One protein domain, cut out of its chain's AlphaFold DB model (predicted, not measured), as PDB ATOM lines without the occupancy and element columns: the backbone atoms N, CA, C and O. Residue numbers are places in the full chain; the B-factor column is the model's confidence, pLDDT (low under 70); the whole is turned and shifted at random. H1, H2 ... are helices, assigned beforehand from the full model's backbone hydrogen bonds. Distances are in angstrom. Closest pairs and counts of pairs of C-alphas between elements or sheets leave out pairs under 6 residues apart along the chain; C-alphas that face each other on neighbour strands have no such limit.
ATOM      1  N   SER A   2     140.719 146.377 124.956       95.88
ATOM      2  CA  SER A   2     140.607 145.905 126.345       95.88
ATOM      3  C   SER A   2     141.952 145.799 127.079       95.88
ATOM      4  O   SER A   2     141.999 146.100 128.269       95.88
ATOM      5  N   ASP A   3     143.056 145.494 126.387       95.94
ATOM      6  CA  ASP A   3     144.408 145.533 126.973       95.94
ATOM      7  C   ASP A   3     144.822 146.936 127.414       95.94
ATOM      8  O   ASP A   3     145.453 147.097 128.455       95.94
ATOM      9  N   LEU A   4     144.433 147.969 126.659       96.31
ATOM     10  CA  LEU A   4     144.695 149.364 127.015       96.31
ATOM     11  C   LEU A   4     143.867 149.782 128.230       96.31
ATOM     12  O   LEU A   4     144.388 150.460 129.112       96.31
ATOM     13  N   VAL A   5     142.602 149.350 128.314       96.31
ATOM     14  CA  VAL A   5     141.764 149.571 129.505       96.31
ATOM     15  C   VAL A   5     142.389 148.883 130.720       96.31
ATOM     16  O   VAL A   5     142.517 149.498 131.779       96.31
ATOM     17  N   ALA A   6     142.839 147.637 130.557       96.88
ATOM     18  CA  ALA A   6     143.537 146.903 131.603       96.88
ATOM     19  C   ALA A   6     144.806 147.656 132.035       96.88
ATOM     20  O   ALA A   6     144.997 147.915 133.220       96.88
ATOM     21  N   ALA A   7     145.637 148.089 131.085       96.38
ATOM     22  CA  ALA A   7     146.857 148.848 131.346       96.38
ATOM     23  C   ALA A   7     146.577 150.170 132.079       96.38
ATOM     24  O   ALA A   7     147.316 150.550 132.987       96.38
ATOM     25  N   ALA A   8     145.493 150.864 131.714       95.50
ATOM     26  CA  ALA A   8     145.071 152.107 132.353       95.50
ATOM     27  C   ALA A   8     144.680 151.904 133.824       95.50
ATOM     28  O   ALA A   8     144.956 152.775 134.654       95.50
ATOM     29  N   LYS A   9     144.066 150.762 134.160       95.19
ATOM     30  CA  LYS A   9     143.517 150.466 135.495       95.19
ATOM     31  C   LYS A   9     144.462 149.678 136.406       95.19
ATOM     32  O   LYS A   9     144.397 149.829 137.622       95.19
ATOM     33  N   PHE A  10     145.356 148.857 135.859       94.69
ATOM     34  CA  PHE A  10     146.187 147.946 136.652       94.69
ATOM     35  C   PHE A  10     147.067 148.690 137.665       94.69
ATOM     36  O   PHE A  10     147.674 149.707 137.338       94.69
ATOM     37  N   GLY A  11     147.159 148.203 138.904       87.38
ATOM     38  CA  GLY A  11     148.047 148.769 139.931       87.38
ATOM     39  C   GLY A  11     147.621 150.121 140.526       87.38
ATOM     40  O   GLY A  11     148.417 150.739 141.226       87.38
ATOM     41  N   ILE A  12     146.395 150.591 140.268       86.69
ATOM     42  CA  ILE A  12     145.766 151.718 140.987       86.69
ATOM     43  C   ILE A  12     144.392 151.294 141.509       86.69
ATOM     44  O   ILE A  12     143.871 150.251 141.129       86.69
ATOM     45  N   SER A  13     143.768 152.114 142.354       81.56
ATOM     46  CA  SER A  13     142.464 151.835 142.976       81.56
ATOM     47  C   SER A  13     141.258 151.872 142.016       81.56
ATOM     48  O   SER A  13     140.131 152.051 142.470       81.56
ATOM     49  N   GLN A  14     141.461 151.744 140.700       86.56
ATOM     50  CA  GLN A  14     140.370 151.693 139.724       86.56
ATOM     51  C   GLN A  14     139.919 150.249 139.499       86.56
ATOM     52  O   GLN A  14     140.710 149.386 139.126       86.56
ATOM     53  N   SER A  15     138.626 150.007 139.706       92.81
ATOM     54  CA  SER A  15     137.996 148.701 139.511       92.81
ATOM     55  C   SER A  15     137.817 148.362 138.023       92.81
ATOM     56  O   SER A  15     137.604 149.244 137.183       92.81
ATOM     57  N   ILE A  16     137.888 147.067 137.689       95.38
ATOM     58  CA  ILE A  16     137.486 146.548 136.371       95.38
ATOM     59  C   ILE A  16     135.992 146.814 136.159       95.38
ATOM     60  O   ILE A  16     135.627 147.410 135.148       95.38
ATOM     61  N   GLU A  17     135.176 146.456 137.150       94.62
ATOM     62  CA  GLU A  17     133.747 146.763 137.225       94.62
ATOM     63  C   GLU A  17     133.523 148.268 137.401       94.62
ATOM     64  O   GLU A  17     134.084 148.868 138.325       94.62
ATOM     65  N   ASP A  18     132.676 148.857 136.556       94.50
ATOM     66  CA  ASP A  18     132.226 150.247 136.675       94.50
ATOM     67  C   ASP A  18     130.716 150.323 136.372       94.50
ATOM     68  O   ASP A  18     130.310 150.783 135.303       94.50
ATOM     69  N   PRO A  19     129.844 149.859 137.296       95.56
ATOM     70  CA  PRO A  19     128.413 149.711 137.021       95.56
ATOM     71  C   PRO A  19     127.717 151.017 136.633       95.56
ATOM     72  O   PRO A  19     126.730 150.997 135.902       95.56
ATOM     73  N   VAL A  20     128.214 152.156 137.129       95.56
ATOM     74  CA  VAL A  20     127.674 153.478 136.790       95.56
ATOM     75  C   VAL A  20     127.993 153.813 135.337       95.56
ATOM     76  O   VAL A  20     127.084 154.173 134.590       95.56
ATOM     77  N   ARG A  21     129.253 153.652 134.914       93.25
ATOM     78  CA  ARG A  21     129.655 153.867 133.518       93.25
ATOM     79  C   ARG A  21     128.964 152.887 132.575       93.25
ATOM     80  O   ARG A  21     128.448 153.305 131.547       93.25
ATOM     81  N   GLU A  22     128.898 151.611 132.936       96.50
ATOM     82  CA  GLU A  22     128.251 150.581 132.118       96.50
ATOM     83  C   GLU A  22     126.762 150.890 131.907       96.50
ATOM     84  O   GLU A  22     126.246 150.770 130.799       96.50
ATOM     85  N   GLN A  23     126.057 151.361 132.941       97.81
ATOM     86  CA  GLN A  23     124.664 151.799 132.799       97.81
ATOM     87  C   GLN A  23     124.518 153.027 131.894       97.81
ATOM     88  O   GLN A  23     123.548 153.096 131.139       97.81
ATOM     89  N   GLN A  24     125.464 153.971 131.939       96.62
ATOM     90  CA  GLN A  24     125.480 155.128 131.039       96.62
ATOM     91  C   GLN A  24     125.655 154.687 129.582       96.62
ATOM     92  O   GLN A  24     124.823 155.033 128.748       96.62
ATOM     93  N   GLU A  25     126.651 153.848 129.293       96.38
ATOM     94  CA  GLU A  25     126.923 153.319 127.948       96.38
ATOM     95  C   GLU A  25     125.716 152.545 127.391       96.38
ATOM     96  O   GLU A  25     125.294 152.746 126.251       96.38
ATOM     97  N   LEU A  26     125.077 151.718 128.226       98.00
ATOM     98  CA  LEU A  26     123.859 150.997 127.857       98.00
ATOM     99  C   LEU A  26     122.642 151.918 127.679       98.00
ATOM    100  O   LEU A  26     121.720 151.585 126.930       98.00
ATOM    101  N   GLY A  27     122.575 153.041 128.389       97.94
ATOM    102  CA  GLY A  27     121.538 154.055 128.193       97.94
ATOM    103  C   GLY A  27     121.723 154.793 126.869       97.94
ATOM    104  O   GLY A  27     120.779 154.916 126.087       97.94
ATOM    105  N   GLU A  28     122.950 155.219 126.586       96.38
ATOM    106  CA  GLU A  28     123.309 155.900 125.345       96.38
ATOM    107  C   GLU A  28     123.089 155.014 124.122       96.38
ATOM    108  O   GLU A  28     122.491 155.462 123.141       96.38
ATOM    109  N   VAL A  29     123.508 153.746 124.175       97.12
ATOM    110  CA  VAL A  29     123.360 152.849 123.026       97.12
ATOM    111  C   VAL A  29     121.891 152.640 122.673       97.12
ATOM    112  O   VAL A  29     121.548 152.701 121.499       97.12
ATOM    113  N   ARG A  30     120.997 152.516 123.668       97.81
ATOM    114  CA  ARG A  30     119.546 152.424 123.430       97.81
ATOM    115  C   ARG A  30     119.011 153.642 122.691       97.81
ATOM    116  O   ARG A  30     118.222 153.492 121.762       97.81
ATOM    117  N   GLN A  31     119.432 154.840 123.093       96.94
ATOM    118  CA  GLN A  31     119.011 156.078 122.436       96.94
ATOM    119  C   GLN A  31     119.515 156.130 120.988       96.94
ATOM    120  O   GLN A  31     118.737 156.412 120.074       96.94
ATOM    121  N   ARG A  32     120.791 155.789 120.758       95.38
ATOM    122  CA  ARG A  32     121.395 155.746 119.414       95.38
ATOM    123  C   ARG A  32     120.734 154.686 118.521       95.38
ATOM    124  O   ARG A  32     120.519 154.941 117.337       95.38
ATOM    125  N   SER A  33     120.334 153.538 119.076       95.31
ATOM    126  CA  SER A  33     119.639 152.468 118.346       95.31
ATOM    127  C   SER A  33     118.340 152.925 117.702       95.31
ATOM    128  O   SER A  33     118.083 152.570 116.552       95.31
ATOM    129  N   VAL A  34     117.542 153.734 118.410       94.94
ATOM    130  CA  VAL A  34     116.271 154.258 117.883       94.94
ATOM    131  C   VAL A  34     116.520 155.072 116.614       94.94
ATOM    132  O   VAL A  34     115.879 154.828 115.592       94.94
ATOM    133  N   ALA A  35     117.497 155.982 116.644       90.69
ATOM    134  CA  ALA A  35     117.866 156.794 115.484       90.69
ATOM    135  C   ALA A  35     118.424 155.951 114.320       90.69
ATOM    136  O   ALA A  35     118.228 156.292 113.155       90.69
ATOM    137  N   ALA A  36     119.082 154.828 114.624       89.12
ATOM    138  CA  ALA A  36     119.645 153.905 113.640       89.12
ATOM    139  C   ALA A  36     118.641 152.866 113.088       89.12
ATOM    140  O   ALA A  36     119.006 152.062 112.224       89.12
ATOM    141  N   GLY A  37     117.389 152.850 113.569       91.69
ATOM    142  CA  GLY A  37     116.377 151.858 113.179       91.69
ATOM    143  C   GLY A  37     116.669 150.433 113.676       91.69
ATOM    144  O   GLY A  37     116.218 149.449 113.070       91.69
ATOM    145  N   LEU A  38     117.455 150.321 114.750       93.62
ATOM    146  CA  LEU A  38     117.796 149.083 115.445       93.62
ATOM    147  C   LEU A  38     116.876 148.874 116.651       93.62
ATOM    148  O   LEU A  38     116.364 149.837 117.220       93.62
ATOM    149  N   ASP A  39     116.695 147.620 117.067       94.19
ATOM    150  CA  ASP A  39     115.999 147.319 118.320       94.19
ATOM    151  C   ASP A  39     116.865 147.762 119.521       94.19
ATOM    152  O   ASP A  39     118.014 147.308 119.631       94.19
ATOM    153  N   PRO A  40     116.378 148.660 120.401       96.31
ATOM    154  CA  PRO A  40     117.188 149.198 121.491       96.31
ATOM    155  C   PRO A  40     117.652 148.151 122.503       96.31
ATOM    156  O   PRO A  40     118.791 148.228 122.959       96.31
ATOM    157  N   GLU A  41     116.822 147.160 122.843       95.88
ATOM    158  CA  GLU A  41     117.190 146.159 123.851       95.88
ATOM    159  C   GLU A  41     118.123 145.091 123.291       95.88
ATOM    160  O   GLU A  41     119.088 144.725 123.959       95.88
ATOM    161  N   ALA A  42     117.918 144.647 122.052       94.25
ATOM    162  CA  ALA A  42     118.845 143.754 121.366       94.25
ATOM    163  C   ALA A  42     120.211 144.427 121.172       94.25
ATOM    164  O   ALA A  42     121.252 143.792 121.344       94.25
ATOM    165  N   THR A  43     120.230 145.729 120.870       95.81
ATOM    166  CA  THR A  43     121.487 146.481 120.777       95.81
ATOM    167  C   THR A  43     122.149 146.652 122.144       95.81
ATOM    168  O   THR A  43     123.359 146.468 122.269       95.81
ATOM    169  N   ALA A  44     121.375 146.961 123.188       97.06
ATOM    170  CA  ALA A  44     121.897 147.022 124.548       97.06
ATOM    171  C   ALA A  44     122.455 145.665 124.990       97.06
ATOM    172  O   ALA A  44     123.501 145.618 125.626       97.06
ATOM    173  N   GLN A  45     121.805 144.559 124.623       96.88
ATOM    174  CA  GLN A  45     122.310 143.217 124.893       96.88
ATOM    175  C   GLN A  45     123.629 142.947 124.165       96.88
ATOM    176  O   GLN A  45     124.568 142.459 124.787       96.88
ATOM    177  N   PHE A  46     123.738 143.338 122.896       96.12
ATOM    178  CA  PHE A  46     124.997 143.254 122.162       96.12
ATOM    179  C   PHE A  46     126.120 144.053 122.846       96.12
ATOM    180  O   PHE A  46     127.233 143.547 122.986       96.12
ATOM    181  N   LEU A  47     125.840 145.270 123.329       97.31
ATOM    182  CA  LEU A  47     126.837 146.062 124.057       97.31
ATOM    183  C   LEU A  47     127.192 145.444 125.420       97.31
ATOM    184  O   LEU A  47     128.362 145.458 125.798       97.31
ATOM    185  N   ARG A  48     126.237 144.836 126.141       97.69
ATOM    186  CA  ARG A  48     126.535 144.063 127.367       97.69
ATOM    187  C   ARG A  48     127.506 142.918 127.095       97.69
ATOM    188  O   ARG A  48     128.402 142.682 127.906       97.69
ATOM    189  N   ASP A  49     127.349 142.234 125.965       97.94
ATOM    190  CA  ASP A  49     128.268 141.177 125.546       97.94
ATOM    191  C   ASP A  49     129.674 141.750 125.272       97.94
ATOM    192  O   ASP A  49     130.663 141.180 125.736       97.94
ATOM    193  N   GLN A  50     129.785 142.927 124.633       97.88
ATOM    194  CA  GLN A  50     131.079 143.611 124.443       97.88
ATOM    195  C   GLN A  50     131.735 144.021 125.772       97.88
ATOM    196  O   GLN A  50     132.935 143.818 125.963       97.88
ATOM    197  N   ILE A  51     130.958 144.581 126.706       97.62
ATOM    198  CA  ILE A  51     131.435 144.966 128.044       97.62
ATOM    199  C   ILE A  51     131.961 143.728 128.781       97.62
ATOM    200  O   ILE A  51     133.076 143.742 129.300       97.62
ATOM    201  N   THR A  52     131.195 142.634 128.766       97.94
ATOM    202  CA  THR A  52     131.584 141.354 129.379       97.94
ATOM    203  C   THR A  52     132.885 140.825 128.777       97.94
ATOM    204  O   THR A  52     133.813 140.474 129.505       97.94
ATOM    205  N   ALA A  53     133.001 140.834 127.449       98.06
ATOM    206  CA  ALA A  53     134.221 140.449 126.749       98.06
ATOM    207  C   ALA A  53     135.427 141.318 127.137       98.06
ATOM    208  O   ALA A  53     136.526 140.803 127.351       98.06
ATOM    209  N   SER A  54     135.231 142.632 127.280       97.81
ATOM    210  CA  SER A  54     136.296 143.531 127.720       97.81
ATOM    211  C   SER A  54     136.777 143.209 129.133       97.81
ATOM    212  O   SER A  54     137.985 143.221 129.381       97.81
ATOM    213  N   LYS A  55     135.859 142.873 130.046       98.25
ATOM    214  CA  LYS A  55     136.201 142.466 131.414       98.25
ATOM    215  C   LYS A  55     136.988 141.158 131.442       98.25
ATOM    216  O   LYS A  55     137.994 141.108 132.139       98.25
ATOM    217  N   ILE A  56     136.634 140.169 130.613       98.56
ATOM    218  CA  ILE A  56     137.398 138.911 130.485       98.56
ATOM    219  C   ILE A  56     138.876 139.193 130.174       98.56
ATOM    220  O   ILE A  56     139.760 138.641 130.832       98.56
ATOM    221  N   VAL A  57     139.160 140.068 129.201       98.31
ATOM    222  CA  VAL A  57     140.546 140.439 128.858       98.31
ATOM    223  C   VAL A  57     141.220 141.192 130.006       98.31
ATOM    224  O   VAL A  57     142.367 140.901 130.340       98.31
ATOM    225  N   GLN A  58     140.516 142.136 130.643       98.06
ATOM    226  CA  GLN A  58     141.054 142.893 131.778       98.06
ATOM    227  C   GLN A  58     141.429 141.981 132.952       98.06
ATOM    228  O   GLN A  58     142.526 142.109 133.491       98.06
ATOM    229  N   GLU A  59     140.563 141.038 133.316       98.06
ATOM    230  CA  GLU A  59     140.804 140.064 134.384       98.06
ATOM    231  C   GLU A  59     141.983 139.145 134.058       98.06
ATOM    232  O   GLU A  59     142.864 138.943 134.900       98.06
ATOM    233  N   GLY A  60     142.044 138.631 132.825       97.81
ATOM    234  CA  GLY A  60     143.157 137.802 132.362       97.81
ATOM    235  C   GLY A  60     144.497 138.536 132.447       97.81
ATOM    236  O   GLY A  60     145.459 138.009 133.010       97.81
ATOM    237  N   ASN A  61     144.539 139.783 131.975       97.50
ATOM    238  CA  ASN A  61     145.730 140.625 132.045       97.50
ATOM    239  C   ASN A  61     146.108 140.991 133.484       97.50
ATOM    240  O   ASN A  61     147.280 140.906 133.844       97.50
ATOM    241  N   PHE A  62     145.143 141.331 134.344       97.12
ATOM    242  CA  PHE A  62     145.410 141.600 135.762       97.12
ATOM    243  C   PHE A  62     146.036 140.383 136.447       97.12
ATOM    244  O   PHE A  62     147.029 140.527 137.161       97.12
ATOM    245  N   SER A  63     145.496 139.185 136.201       96.69
ATOM    246  CA  SER A  63     146.043 137.936 136.739       96.69
ATOM    247  C   SER A  63     147.457 137.659 136.224       96.69
ATOM    248  O   SER A  63     148.332 137.251 136.994       96.69
ATOM    249  N   LEU A  64     147.703 137.886 134.931       96.69
ATOM    250  CA  LEU A  64     149.022 137.724 134.327       96.69
ATOM    251  C   LEU A  64     150.033 138.683 134.963       96.69
ATOM    252  O   LEU A  64     151.056 138.248 135.484       96.69
ATOM    253  N   TRP A  65     149.727 139.976 134.997       96.69
ATOM    254  CA  TRP A  65     150.634 141.012 135.490       96.69
ATOM    255  C   TRP A  65     150.862 140.957 137.002       96.69
ATOM    256  O   TRP A  65     151.933 141.346 137.467       96.69
ATOM    257  N   ALA A  66     149.908 140.425 137.771       94.88
ATOM    258  CA  ALA A  66     150.089 140.169 139.199       94.88
ATOM    259  C   ALA A  66     151.176 139.113 139.480       94.88
ATOM    260  O   ALA A  66     151.869 139.203 140.491       94.88
ATOM    261  N   THR A  67     151.348 138.130 138.589       96.81
ATOM    262  CA  THR A  67     152.369 137.071 138.725       96.81
ATOM    263  C   THR A  67     153.633 137.350 137.909       96.81
ATOM    264  O   THR A  67     154.712 136.862 138.241       96.81
ATOM    265  N   ARG A  68     153.511 138.168 136.860       96.00
ATOM    266  CA  ARG A  68     154.561 138.527 135.907       96.00
ATOM    267  C   ARG A  68     154.620 140.036 135.706       96.00
ATOM    268  O   ARG A  68     154.223 140.568 134.669       96.00
ATOM    269  N   SER A  69     155.125 140.732 136.720       92.06
ATOM    270  CA  SER A  69     155.271 142.195 136.683       92.06
ATOM    271  C   SER A  69     156.181 142.688 135.548       92.06
ATOM    272  O   SER A  69     156.027 143.817 135.091       92.06
ATOM    273  N   ASP A  70     157.077 141.834 135.038       94.81
ATOM    274  CA  ASP A  70     157.908 142.081 133.855       94.81
ATOM    275  C   ASP A  70     157.091 142.264 132.568       94.81
ATOM    276  O   ASP A  70     157.546 142.946 131.650       94.81
ATOM    277  N   GLN A  71     155.890 141.682 132.515       94.56
ATOM    278  CA  GLN A  71     154.972 141.778 131.380       94.56
ATOM    279  C   GLN A  71     153.951 142.911 131.512       94.56
ATOM    280  O   GLN A  71     153.242 143.205 130.549       94.56
ATOM    281  N   ALA A  72     153.853 143.548 132.681       94.00
ATOM    282  CA  ALA A  72     152.940 144.664 132.877       94.00
ATOM    283  C   ALA A  72     153.378 145.873 132.021       94.00
ATOM    284  O   ALA A  72     154.570 146.211 131.993       94.00
ATOM    285  N   PRO A  73     152.445 146.570 131.348       92.12
ATOM    286  CA  PRO A  73     152.756 147.794 130.625       92.12
ATOM    287  C   PRO A  73     153.440 148.823 131.529       92.12
ATOM    288  O   PRO A  73     152.936 149.179 132.593       92.12
ATOM    289  N   ARG A  74     154.596 149.334 131.091       90.56
ATOM    290  CA  ARG A  74     155.344 150.370 131.829       90.56
ATOM    291  C   ARG A  74     154.717 151.753 131.704       90.56
ATOM    292  O   ARG A  74     154.910 152.601 132.569       90.56
ATOM    293  N   VAL A  75     154.003 151.986 130.605       90.12
ATOM    294  CA  VAL A  75     153.297 153.235 130.330       90.12
ATOM    295  C   VAL A  75     151.816 152.997 130.556       90.12
ATOM    296  O   VAL A  75     151.228 152.101 129.953       90.12
ATOM    297  N   ARG A  76     151.220 153.818 131.419       91.88
ATOM    298  CA  ARG A  76     149.783 153.808 131.682       91.88
ATOM    299  C   ARG A  76     149.089 154.736 130.681       91.88
ATOM    300  O   ARG A  76     149.323 155.944 130.750       91.88
ATOM    301  N   PRO A  77     148.260 154.215 129.763       94.00
ATOM    302  CA  PRO A  77     147.494 155.066 128.867       94.00
ATOM    303  C   PRO A  77     146.415 155.842 129.634       94.00
ATOM    304  O   PRO A  77     145.963 155.446 130.710       94.00
ATOM    305  N   GLU A  78     146.001 156.972 129.070       94.06
ATOM    306  CA  GLU A  78     144.976 157.827 129.657       94.06
ATOM    307  C   GLU A  78     143.580 157.241 129.403       94.06
ATOM    308  O   GLU A  78     143.136 157.138 128.258       94.06
ATOM    309  N   LEU A  79     142.859 156.893 130.473       92.38
ATOM    310  CA  LEU A  79     141.550 156.238 130.367       92.38
ATOM    311  C   LEU A  79     140.505 157.090 129.622       92.38
ATOM    312  O   LEU A  79     139.633 156.538 128.960       92.38
ATOM    313  N   GLY A  80     140.598 158.422 129.700       93.19
ATOM    314  CA  GLY A  80     139.707 159.331 128.972       93.19
ATOM    315  C   GLY A  80     139.817 159.198 127.450       93.19
ATOM    316  O   GLY A  80     138.797 159.161 126.771       93.19
ATOM    317  N   LYS A  81     141.037 159.040 126.918       94.88
ATOM    318  CA  LYS A  81     141.271 158.853 125.475       94.88
ATOM    319  C   LYS A  81     140.766 157.503 124.988       94.88
ATOM    320  O   LYS A  81     140.067 157.438 123.988       94.88
ATOM    321  N   ILE A  82     141.040 156.452 125.762       94.69
ATOM    322  CA  ILE A  82     140.530 155.106 125.478       94.69
ATOM    323  C   ILE A  82     138.998 155.113 125.421       94.69
ATOM    324  O   ILE A  82     138.416 154.479 124.551       94.69
ATOM    325  N   ARG A  83     138.334 155.838 126.330       93.00
ATOM    326  CA  ARG A  83     136.868 155.962 126.334       93.00
ATOM    327  C   ARG A  83     136.336 156.649 125.076       93.00
ATOM    328  O   ARG A  83     135.381 156.145 124.509       93.00
ATOM    329  N   ALA A  84     136.973 157.724 124.616       94.06
ATOM    330  CA  ALA A  84     136.571 158.385 123.373       94.06
ATOM    331  C   ALA A  84     136.689 157.445 122.157       94.06
ATOM    332  O   ALA A  84     135.753 157.323 121.377       94.06
ATOM    333  N   GLU A  85     137.796 156.706 122.050       95.44
ATOM    334  CA  GLU A  85     137.987 155.710 120.986       95.44
ATOM    335  C   GLU A  85     136.956 154.559 121.064       95.44
ATOM    336  O   GLU A  85     136.475 154.075 120.039       95.44
ATOM    337  N   LEU A  86     136.562 154.135 122.273       93.88
ATOM    338  CA  LEU A  86     135.490 153.147 122.465       93.88
ATOM    339  C   LEU A  86     134.111 153.681 122.045       93.88
ATOM    340  O   LEU A  86     133.293 152.914 121.528       93.88
ATOM    341  N   ASP A  87     133.842 154.971 122.247       93.19
ATOM    342  CA  ASP A  87     132.585 155.603 121.833       93.19
ATOM    343  C   ASP A  87     132.470 155.653 120.292       93.19
ATOM    344  O   ASP A  87     131.386 155.410 119.737       93.19
ATOM    345  N   ASP A  88     133.587 155.890 119.598       94.38
ATOM    346  CA  ASP A  88     133.681 155.832 118.134       94.38
ATOM    347  C   ASP A  88     133.477 154.399 117.623       94.38
ATOM    348  O   ASP A  88     132.590 154.156 116.796       94.38
ATOM    349  N   LEU A  89     134.187 153.417 118.195       95.25
ATOM    350  CA  LEU A  89     133.994 152.000 117.856       95.25
ATOM    351  C   LEU A  89     132.562 151.530 118.106       95.25
ATOM    352  O   LEU A  89     132.018 150.755 117.324       95.25
ATOM    353  N   THR A  90     131.915 152.000 119.173       93.88
ATOM    354  CA  THR A  90     130.511 151.666 119.437       93.88
ATOM    355  C   THR A  90     129.628 152.143 118.286       93.88
ATOM    356  O   THR A  90     128.753 151.406 117.839       93.88
ATOM    357  N   THR A  91     129.883 153.337 117.752       92.94
ATOM    358  CA  THR A  91     129.155 153.876 116.594       92.94
ATOM    359  C   THR A  91     129.365 153.019 115.342       92.94
ATOM    360  O   THR A  91     128.395 152.702 114.648       92.94
ATOM    361  N   GLU A  92     130.598 152.581 115.081       95.81
ATOM    362  CA  GLU A  92     130.912 151.660 113.979       95.81
ATOM    363  C   GLU A  92     130.216 150.301 114.151       95.81
ATOM    364  O   GLU A  92     129.606 149.783 113.215       95.81
ATOM    365  N   LEU A  93     130.196 149.748 115.365       94.75
ATOM    366  CA  LEU A  93     129.498 148.495 115.648       94.75
ATOM    367  C   LEU A  93     127.986 148.612 115.414       94.75
ATOM    368  O   LEU A  93     127.375 147.687 114.875       94.75
ATOM    369  N   LEU A  94     127.363 149.744 115.761       94.06
ATOM    370  CA  LEU A  94     125.948 149.982 115.448       94.06
ATOM    371  C   LEU A  94     125.698 150.036 113.939       94.06
ATOM    372  O   LEU A  94     124.688 149.510 113.459       94.06
ATOM    373  N   HIS A  95     126.619 150.637 113.185       95.25
ATOM    374  CA  HIS A  95     126.564 150.610 111.730       95.25
ATOM    375  C   HIS A  95     126.580 149.164 111.209       95.25
ATOM    376  O   HIS A  95     125.675 148.776 110.463       95.25
ATOM    377  N   GLU A  96     127.517 148.336 111.667       95.00
ATOM    378  CA  GLU A  96     127.628 146.938 111.235       95.00
ATOM    379  C   GLU A  96     126.436 146.074 111.665       95.00
ATOM    380  O   GLU A  96     125.940 145.252 110.885       95.00
ATOM    381  N   LEU A  97     125.875 146.297 112.858       94.00
ATOM    382  CA  LEU A  97     124.637 145.636 113.280       94.00
ATOM    383  C   LEU A  97     123.484 145.922 112.315       94.00
ATOM    384  O   LEU A  97     122.666 145.032 112.049       94.00
ATOM    385  N   ARG A  98     123.408 147.143 111.781       93.69
ATOM    386  CA  ARG A  98     122.400 147.518 110.787       93.69
ATOM    387  C   ARG A  98     122.668 146.837 109.448       93.69
ATOM    388  O   ARG A  98     121.745 146.247 108.886       93.69
ATOM    389  N   MET A  99     123.910 146.868 108.967       94.81
ATOM    390  CA  MET A  99     124.297 146.277 107.678       94.81
ATOM    391  C   MET A  99     124.096 144.758 107.642       94.81
ATOM    392  O   MET A  99     123.661 144.203 106.635       94.81
ATOM    393  N   THR A 100     124.322 144.083 108.766       93.75
ATOM    394  CA  THR A 100     124.216 142.619 108.883       93.75
ATOM    395  C   THR A 100     122.821 142.121 109.277       93.75
ATOM    396  O   THR A 100     122.608 140.912 109.387       93.75
ATOM    397  N   ARG A 101     121.837 143.014 109.473       91.69
ATOM    398  CA  ARG A 101     120.500 142.672 110.005       91.69
ATOM    399  C   ARG A 101     119.821 141.513 109.271       91.69
ATOM    400  O   ARG A 101     119.194 140.675 109.911       91.69
ATOM    401  N   TYR A 102     119.918 141.462 107.942       91.69
ATOM    402  CA  TYR A 102     119.298 140.392 107.153       91.69
ATOM    403  C   TYR A 102     119.971 139.036 107.371       91.69
ATOM    404  O   TYR A 102     119.274 138.040 107.541       91.69
ATOM    405  N   LEU A 103     121.304 139.001 107.434       93.31
ATOM    406  CA  LEU A 103     122.053 137.778 107.718       93.31
ATOM    407  C   LEU A 103     121.726 137.244 109.118       93.31
ATOM    408  O   LEU A 103     121.485 136.051 109.277       93.31
TER     409      LEU A 103
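This is residues 2 to 103 of the 143 residues of the protein "Chorismate mutase" of Actinoplanes sp. TBRC 11911 (UniProt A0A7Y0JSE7). Three long helices, H2, H3 and H4, make an elongated up-and-down bundle, each running against the one before; short H1 fits between H3 and the start of H4. The 102 printed residues, all helix in class, have four named helices, H1 to H4, and no named strand. The whole is only just loose, close to compact: radius of gyration of the C-alphas 15.4 A, spans 47 by 27 by 19 A.

H3, residues 40 to 67, forms a hairpin with H2, residues 19 to 35; their closest C-alphas, Pro 40 and Arg 30, are 4.4 A apart. H1, residues 2 to 9, touches H3 at a steep tilt of 63 degrees, closest at C-alphas 6 and 58, 4.7 A. H4, residues 79 to 99, touches H1, closest at C-alphas 79 and 8, 5.8 A. Every O i to N i+4 pair is within hydrogen-bond range in H1 and H4, 12 of 13 in H2, 23 of 24 in H3.

H3 spans 41.0 A, H4 30.2 A, H2 25.0 A, H1 10.6 A. C-alpha 40 is at (117.188, 149.198, 121.491), C-alpha 99 at (124.297, 146.277, 107.678).

The farthest C-alphas, Gly 37 and Asp 70, are 47.4 A apart. H3 to H4 is a long link. The printed part has no cut; no printed residue is under 70 in pLDDT.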